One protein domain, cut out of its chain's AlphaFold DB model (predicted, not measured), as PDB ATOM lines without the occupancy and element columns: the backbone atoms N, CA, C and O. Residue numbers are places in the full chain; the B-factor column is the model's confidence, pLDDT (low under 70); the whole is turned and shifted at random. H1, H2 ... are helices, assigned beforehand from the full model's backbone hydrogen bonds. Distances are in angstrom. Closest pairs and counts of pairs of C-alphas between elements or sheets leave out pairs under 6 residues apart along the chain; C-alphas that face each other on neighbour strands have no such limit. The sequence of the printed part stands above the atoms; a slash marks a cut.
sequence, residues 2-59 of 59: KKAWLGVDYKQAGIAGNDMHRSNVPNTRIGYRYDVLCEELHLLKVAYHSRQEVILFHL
ATOM      1  N   LYS A   2     123.626 189.553 191.752       95.44
ATOM      2  CA  LYS A   2     124.309 188.229 191.645       95.44
ATOM      3  C   LYS A   2     124.360 187.610 190.238       95.44
ATOM      4  O   LYS A   2     125.434 187.233 189.796       95.44
ATOM      5  N   LYS A   3     123.237 187.603 189.510       96.31
ATOM      6  CA  LYS A   3     123.159 187.112 188.119       96.31
ATOM      7  C   LYS A   3     124.181 187.775 187.177       96.31
ATOM      8  O   LYS A   3     124.719 187.126 186.291       96.31
ATOM      9  N   ALA A   4     124.465 189.064 187.384       95.44
ATOM     10  CA  ALA A   4     125.433 189.809 186.580       95.44
ATOM     11  C   ALA A   4     126.888 189.471 186.947       95.44
ATOM     12  O   ALA A   4     127.758 189.539 186.090       95.44
ATOM     13  N   TRP A   5     127.158 189.080 188.194       95.81
ATOM     14  CA  TRP A   5     128.510 188.752 188.659       95.81
ATOM     15  C   TRP A   5     128.868 187.280 188.508       95.81
ATOM     16  O   TRP A   5     130.035 186.972 188.346       95.81
ATOM     17  N   LEU A   6     127.890 186.377 188.579       96.06
ATOM     18  CA  LEU A   6     128.126 184.932 188.685       96.06
ATOM     19  C   LEU A   6     127.523 184.126 187.529       96.06
ATOM     20  O   LEU A   6     127.724 182.922 187.461       96.06
ATOM     21  N   GLY A   7     126.790 184.780 186.625       96.88
ATOM     22  CA  GLY A   7     126.135 184.128 185.494       96.88
ATOM     23  C   GLY A   7     124.657 183.842 185.745       96.88
ATOM     24  O   GLY A   7     124.125 184.024 186.845       96.88
ATOM     25  N   VAL A   8     123.959 183.442 184.680       97.50
ATOM     26  CA  VAL A   8     122.504 183.224 184.713       97.50
ATOM     27  C   VAL A   8     122.110 182.018 185.561       97.50
ATOM     28  O   VAL A   8     121.059 182.050 186.203       97.50
ATOM     29  N   ASP A   9     123.011 181.043 185.643       98.12
ATOM     30  CA  ASP A   9     122.809 179.754 186.292       98.12
ATOM     31  C   ASP A   9     123.296 179.699 187.740       98.12
ATOM     32  O   ASP A   9     123.237 178.642 188.347       98.12
ATOM     33  N   TYR A  10     123.686 180.823 188.354       97.56
ATOM     34  CA  TYR A  10     124.286 180.876 189.704       97.56
ATOM     35  C   TYR A  10     123.476 180.208 190.843       97.56
ATOM     36  O   TYR A  10     123.956 180.119 191.972       97.56
ATOM     37  N   LYS A  11     122.218 179.823 190.589       97.75
ATOM     38  CA  LYS A  11     121.347 179.095 191.526       97.75
ATOM     39  C   LYS A  11     121.398 177.573 191.364       97.75
ATOM     40  O   LYS A  11     120.878 176.878 192.231       97.75
ATOM     41  N   GLN A  12     121.945 177.062 190.264       98.38
ATOM     42  CA  GLN A  12     122.109 175.631 190.052       98.38
ATOM     43  C   GLN A  12     123.190 175.085 190.995       98.38
ATOM     44  O   GLN A  12     124.115 175.798 191.388       98.38
ATOM     45  N   ALA A  13     123.047 173.825 191.393       97.62
ATOM     46  CA  ALA A  13     123.986 173.180 192.298       97.62
ATOM     47  C   ALA A  13     125.248 172.700 191.563       97.62
ATOM     48  O   ALA A  13     125.221 172.398 190.367       97.62
ATOM     49  N   GLY A  14     126.354 172.602 192.299       97.69
ATOM     50  CA  GLY A  14     127.619 172.090 191.780       97.69
ATOM     51  C   GLY A  14     128.145 172.883 190.581       97.69
ATOM     52  O   GLY A  14     128.010 174.106 190.510       97.69
ATOM     53  N   ILE A  15     128.769 172.177 189.639       98.31
ATOM     54  CA  ILE A  15     129.412 172.790 188.466       98.31
ATOM     55  C   ILE A  15     128.420 173.510 187.549       98.31
ATOM     56  O   ILE A  15     128.801 174.462 186.878       98.31
ATOM     57  N   ALA A  16     127.147 173.096 187.550       98.25
ATOM     58  CA  ALA A  16     126.114 173.686 186.704       98.25
ATOM     59  C   ALA A  16     125.819 175.147 187.080       98.25
ATOM     60  O   ALA A  16     125.350 175.914 186.246       98.25
ATOM     61  N   GLY A  17     126.122 175.548 188.321       98.12
ATOM     62  CA  GLY A  17     125.986 176.930 188.775       98.12
ATOM     63  C   GLY A  17     127.239 177.791 188.630       98.12
ATOM     64  O   GLY A  17     127.210 178.954 189.033       98.12
ATOM     65  N   ASN A  18     128.342 177.251 188.101       98.25
ATOM     66  CA  ASN A  18     129.624 177.947 188.040       98.25
ATOM     67  C   ASN A  18     129.975 178.401 186.619       98.25
ATOM     68  O   ASN A  18     130.461 177.622 185.801       98.25
ATOM     69  N   ASP A  19     129.829 179.699 186.359       98.06
ATOM     70  CA  ASP A  19     130.440 180.340 185.195       98.06
ATOM     71  C   ASP A  19     131.917 180.655 185.504       98.06
ATOM     72  O   ASP A  19     132.234 181.664 186.142       98.06
ATOM     73  N   MET A  20     132.827 179.781 185.055       97.12
ATOM     74  CA  MET A  20     134.276 179.904 185.287       97.12
ATOM     75  C   MET A  20     134.859 181.230 184.779       97.12
ATOM     76  O   MET A  20     135.811 181.738 185.370       97.12
ATOM     77  N   HIS A  21     134.292 181.805 183.713       97.38
ATOM     78  CA  HIS A  21     134.770 183.066 183.139       97.38
ATOM     79  C   HIS A  21     134.421 184.273 184.011       97.38
ATOM     80  O   HIS A  21     135.057 185.319 183.901       97.38
ATOM     81  N   ARG A  22     133.421 184.132 184.885       97.31
ATOM     82  CA  ARG A  22     133.004 185.177 185.819       97.31
ATOM     83  C   ARG A  22     133.553 184.973 187.221       97.31
ATOM     84  O   ARG A  22     133.993 185.930 187.848       97.31
ATOM     85  N   SER A  23     133.517 183.739 187.722       95.88
ATOM     86  CA  SER A  23     133.938 183.417 189.088       95.88
ATOM     87  C   SER A  23     135.454 183.293 189.239       95.88
ATOM     88  O   SER A  23     135.960 183.433 190.351       95.88
ATOM     89  N   ASN A  24     136.175 183.010 188.146       97.44
ATOM     90  CA  ASN A  24     137.590 182.630 188.154       97.44
ATOM     91  C   ASN A  24     137.892 181.425 189.073       97.44
ATOM     92  O   ASN A  24     138.995 181.273 189.600       97.44
ATOM     93  N   VAL A  25     136.899 180.556 189.292       97.69
ATOM     94  CA  VAL A  25     137.053 179.308 190.045       97.69
ATOM     95  C   VAL A  25     136.868 178.137 189.084       97.69
ATOM     96  O   VAL A  25     135.824 178.057 188.437       97.69
ATOM     97  N   PRO A  26     137.830 177.202 188.981       98.38
ATOM     98  CA  PRO A  26     137.718 176.082 188.055       98.38
ATOM     99  C   PRO A  26     136.620 175.098 188.474       98.38
ATOM    100  O   PRO A  26     136.428 174.830 189.664       98.38
ATOM    101  N   ASN A  27     135.953 174.488 187.491       98.50
ATOM    102  CA  ASN A  27     134.902 173.492 187.734       98.50
ATOM    103  C   ASN A  27     135.388 172.289 188.546       98.50
ATOM    104  O   ASN A  27     134.617 171.749 189.327       98.50
ATOM    105  N   THR A  28     136.666 171.918 188.450       98.56
ATOM    106  CA  THR A  28     137.255 170.859 189.286       98.56
ATOM    107  C   THR A  28     137.154 171.174 190.781       98.56
ATOM    108  O   THR A  28     136.840 170.291 191.574       98.56
ATOM    109  N   ARG A  29     137.344 172.441 191.180       98.56
ATOM    110  CA  ARG A  29     137.197 172.878 192.577       98.56
ATOM    111  C   ARG A  29     135.744 172.809 193.036       98.56
ATOM    112  O   ARG A  29     135.492 172.374 194.156       98.56
ATOM    113  N   ILE A  30     134.811 173.279 192.209       98.44
ATOM    114  CA  ILE A  30     133.382 173.296 192.551       98.44
ATOM    115  C   ILE A  30     132.812 171.877 192.584       98.44
ATOM    116  O   ILE A  30     132.095 171.553 193.525       98.44
ATOM    117  N   GLY A  31     133.180 171.036 191.615       98.56
ATOM    118  CA  GLY A  31     132.803 169.626 191.553       98.56
ATOM    119  C   GLY A  31     133.243 168.882 192.805       98.56
ATOM    120  O   GLY A  31     132.390 168.415 193.546       98.56
ATOM    121  N   TYR A  32     134.539 168.924 193.140       98.75
ATOM    122  CA  TYR A  32     135.045 168.277 194.355       98.75
ATOM    123  C   TYR A  32     134.306 168.731 195.625       98.75
ATOM    124  O   TYR A  32     133.914 167.907 196.442       98.75
ATOM    125  N   ARG A  33     134.064 170.042 195.794       98.62
ATOM    126  CA  ARG A  33     133.320 170.540 196.967       98.62
ATOM    127  C   ARG A  33     131.868 170.065 196.993       98.62
ATOM    128  O   ARG A  33     131.334 169.846 198.076       98.62
ATOM    129  N   TYR A  34     131.224 169.964 195.834       98.69
ATOM    130  CA  TYR A  34     129.852 169.483 195.731       98.69
ATOM    131  C   TYR A  34     129.757 167.983 196.026       98.69
ATOM    132  O   TYR A  34     128.868 167.576 196.773       98.69
ATOM    133  N   ASP A  35     130.695 167.193 195.508       98.62
ATOM    134  CA  ASP A  35     130.754 165.749 195.723       98.62
ATOM    135  C   ASP A  35     130.987 165.432 197.207       98.62
ATOM    136  O   ASP A  35     130.210 164.684 197.798       98.62
ATOM    137  N   VAL A  36     131.964 166.098 197.839       98.69
ATOM    138  CA  VAL A  36     132.238 165.953 199.282       98.69
ATOM    139  C   VAL A  36     131.019 166.336 200.122       98.69
ATOM    140  O   VAL A  36     130.641 165.593 201.020       98.69
ATOM    141  N   LEU A  37     130.345 167.451 199.814       98.56
ATOM    142  CA  LEU A  37     129.130 167.846 200.533       98.56
ATOM    143  C   LEU A  37     128.018 166.788 200.413       98.56
ATOM    144  O   LEU A  37     127.319 166.507 201.389       98.56
ATOM    145  N   CYS A  38     127.822 166.226 199.217       98.44
ATOM    146  CA  CYS A  38     126.831 165.175 198.997       98.44
ATOM    147  C   CYS A  38     127.158 163.917 199.808       98.44
ATOM    148  O   CYS A  38     126.258 163.334 200.417       98.44
ATOM    149  N   GLU A  39     128.432 163.529 199.841       98.69
ATOM    150  CA  GLU A  39     128.924 162.389 200.611       98.69
ATOM    151  C   GLU A  39     128.756 162.607 202.122       98.69
ATOM    152  O   GLU A  39     128.137 161.786 202.796       98.69
ATOM    153  N   GLU A  40     129.200 163.748 202.656       98.69
ATOM    154  CA  GLU A  40     129.045 164.097 204.074       98.69
ATOM    155  C   GLU A  40     127.570 164.090 204.501       98.69
ATOM    156  O   GLU A  40     127.206 163.519 205.533       98.69
ATOM    157  N   LEU A  41     126.686 164.673 203.685       98.50
ATOM    158  CA  LEU A  41     125.252 164.670 203.955       98.50
ATOM    159  C   LEU A  41     124.663 163.253 203.908       98.50
ATOM    160  O   LEU A  41     123.769 162.936 204.697       98.50
ATOM    161  N   HIS A  42     125.132 162.403 202.992       98.25
ATOM    162  CA  HIS A  42     124.730 161.001 202.939       98.25
ATOM    163  C   HIS A  42     125.147 160.258 204.214       98.25
ATOM    164  O   HIS A  42     124.303 159.614 204.838       98.25
ATOM    165  N   LEU A  43     126.396 160.420 204.661       98.06
ATOM    166  CA  LEU A  43     126.905 159.807 205.891       98.06
ATOM    167  C   LEU A  43     126.106 160.243 207.124       98.06
ATOM    168  O   LEU A  43     125.715 159.403 207.935       98.06
ATOM    169  N   LEU A  44     125.792 161.536 207.242       97.94
ATOM    170  CA  LEU A  44     124.958 162.047 208.333       97.94
ATOM    171  C   LEU A  44     123.546 161.457 208.306       97.94
ATOM    172  O   LEU A  44     123.012 161.095 209.356       97.94
ATOM    173  N   LYS A  45     122.940 161.330 207.120       97.62
ATOM    174  CA  LYS A  45     121.622 160.701 206.971       97.62
ATOM    175  C   LYS A  45     121.662 159.244 207.411       97.62
ATOM    176  O   LYS A  45     120.805 158.852 208.197       97.62
ATOM    177  N   VAL A  46     122.641 158.466 206.958       97.00
ATOM    178  CA  VAL A  46     122.800 157.061 207.365       97.00
ATOM    179  C   VAL A  46     122.960 156.963 208.882       97.00
ATOM    180  O   VAL A  46     122.178 156.277 209.532       97.00
ATOM    181  N   ALA A  47     123.883 157.733 209.466       96.00
ATOM    182  CA  ALA A  47     124.126 157.732 210.906       96.00
ATOM    183  C   ALA A  47     122.885 158.125 211.727       96.00
ATOM    184  O   ALA A  47     122.645 157.565 212.799       96.00
ATOM    185  N   TYR A  48     122.084 159.071 211.231       95.44
ATOM    186  CA  TYR A  48     120.830 159.461 211.869       95.44
ATOM    187  C   TYR A  48     119.812 158.315 211.874       95.44
ATOM    188  O   TYR A  48     119.263 158.012 212.932       95.44
ATOM    189  N   HIS A  49     119.592 157.653 210.733       94.00
ATOM    190  CA  HIS A  49     118.641 156.539 210.639       94.00
ATOM    191  C   HIS A  49     119.088 155.352 211.497       94.00
ATOM    192  O   HIS A  49     118.300 154.875 212.311       94.00
ATOM    193  N   SER A  50     120.368 154.965 211.436       91.31
ATOM    194  CA  SER A  50     120.912 153.902 212.292       91.31
ATOM    195  C   SER A  50     120.747 154.215 213.784       91.31
ATOM    196  O   SER A  50     120.446 153.331 214.579       91.31
ATOM    197  N   ARG A  51     120.896 155.485 214.191       90.25
ATOM    198  CA  ARG A  51     120.655 155.896 215.582       90.25
ATOM    199  C   ARG A  51     119.180 155.784 215.975       90.25
ATOM    200  O   ARG A  51     118.902 155.353 217.090       90.25
ATOM    201  N   GLN A  52     118.252 156.193 215.108       84.25
ATOM    202  CA  GLN A  52     116.814 156.092 215.387       84.25
ATOM    203  C   GLN A  52     116.377 154.633 215.550       84.25
ATOM    204  O   GLN A  52     115.655 154.325 216.491       84.25
ATOM    205  N   GLU A  53     116.867 153.732 214.697       80.56
ATOM    206  CA  GLU A  53     116.595 152.292 214.798       80.56
ATOM    207  C   GLU A  53     117.089 151.705 216.124       80.56
ATOM    208  O   GLU A  53     116.351 150.982 216.790       80.56
ATOM    209  N   VAL A  54     118.305 152.066 216.556       79.50
ATOM    210  CA  VAL A  54     118.842 151.634 217.856       79.50
ATOM    211  C   VAL A  54     117.980 152.150 219.009       79.50
ATOM    212  O   VAL A  54     117.645 151.371 219.897       79.50
ATOM    213  N   ILE A  55     117.596 153.432 218.998       79.00
ATOM    214  CA  ILE A  55     116.746 154.020 220.048       79.00
ATOM    215  C   ILE A  55     115.385 153.317 220.102       79.00
ATOM    216  O   ILE A  55     114.930 152.981 221.190       79.00
ATOM    217  N   LEU A  56     114.765 153.055 218.949       73.88
ATOM    218  CA  LEU A  56     113.477 152.362 218.864       73.88
ATOM    219  C   LEU A  56     113.538 150.916 219.374       73.88
ATOM    220  O   LEU A  56     112.540 150.430 219.881       73.88
ATOM    221  N   PHE A  57     114.680 150.234 219.260       71.75
ATOM    222  CA  PHE A  57     114.858 148.874 219.792       71.75
ATOM    223  C   PHE A  57     115.128 148.819 221.305       71.75
ATOM    224  O   PHE A  57     115.047 147.742 221.890       71.75
ATOM    225  N   HIS A  58     115.508 149.940 221.926       69.50
ATOM    226  CA  HIS A  58     115.850 150.024 223.355       69.50
ATOM    227  C   HIS A  58     114.750 150.687 224.206       69.50
ATOM    228  O   HIS A  58     114.944 150.871 225.410       69.50
ATOM    229  N   LEU A  59     113.619 151.044 223.590       60.31
ATOM    230  CA  LEU A  59     112.377 151.495 224.228       60.31
ATOM    231  C   LEU A  59     111.299 150.422 224.054       60.31
ATOM    232  O   LEU A  59     110.496 150.266 224.998       60.31
TER     233      LEU A  59
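AT A GLANCE: This is residues 2 to 59 of the 59 residues of the protein "Hypothetical protein" of Rotaria sp. Silwood1 (UniProt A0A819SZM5). The model is a small head with one long helical arm: the short helices H1, H2 and H3 and their links fold together at the start of the long helix H4, whose residues 38 to 57 stick out from the head together with residues 58 and 59. H2 packs on the first part of H4, residues 27 to 34, while H1 and H3 meet at the other side of the head. The printed part has 58 residues with four named helices, in the order H1, H2, H3, H4, and no named strand; the class is all helix. It is extended, with a radius of gyration of the C-alphas of 17.8 A, and it spans 56 by 20 by 11 A.

HOW THE PARTS SIT: H1, residues 2 to 6, touches H3, residues 20 to 23; their closest C-alphas, those of Leu 6 and Arg 22, are 5.7 A apart. H1 and H2, residues 14 to 17, are only just apart, at 8.3 A. H2 touches H4, residues 27 to 57, with residues 27 to 34 of H4 alone; the closest C-alphas, those of Gly 14 and Tyr 34, are 5.2 A apart. H3 and H4 are close but not clearly touching, with the C-alphas of Met 20 and Asn 27 the closest at 6.9 A. H1 and H4 are apart. Every O i to N i+4 pair is within hydrogen-bond range in H1 and H4; H2 and H3 are too short for such a pair.

IN THESE COORDINATES: H1 begins at C-alpha 2, (124.309, 188.229, 191.645), and is 5.8 A long; H2 is 5.9 A and H3 5.2 A. H4 runs 45.1 A from C-alpha 27 at (134.902, 173.492, 187.734) to C-alpha 57 at (114.858, 148.874, 219.792).

THE WHOLE: The C-alphas of His 21 and Leu 59, the two farthest apart, are 56.4 A apart. Without residues 38 to 59, which stand free, the body spans 28 by 17 by 11 A. The printed part has no cut; the links H2 to H3 and H3 to H4 are tight, and H1 to H2 is short. The mean pLDDT of the printed part is 94.2, and residues 58 to 59 are under 70.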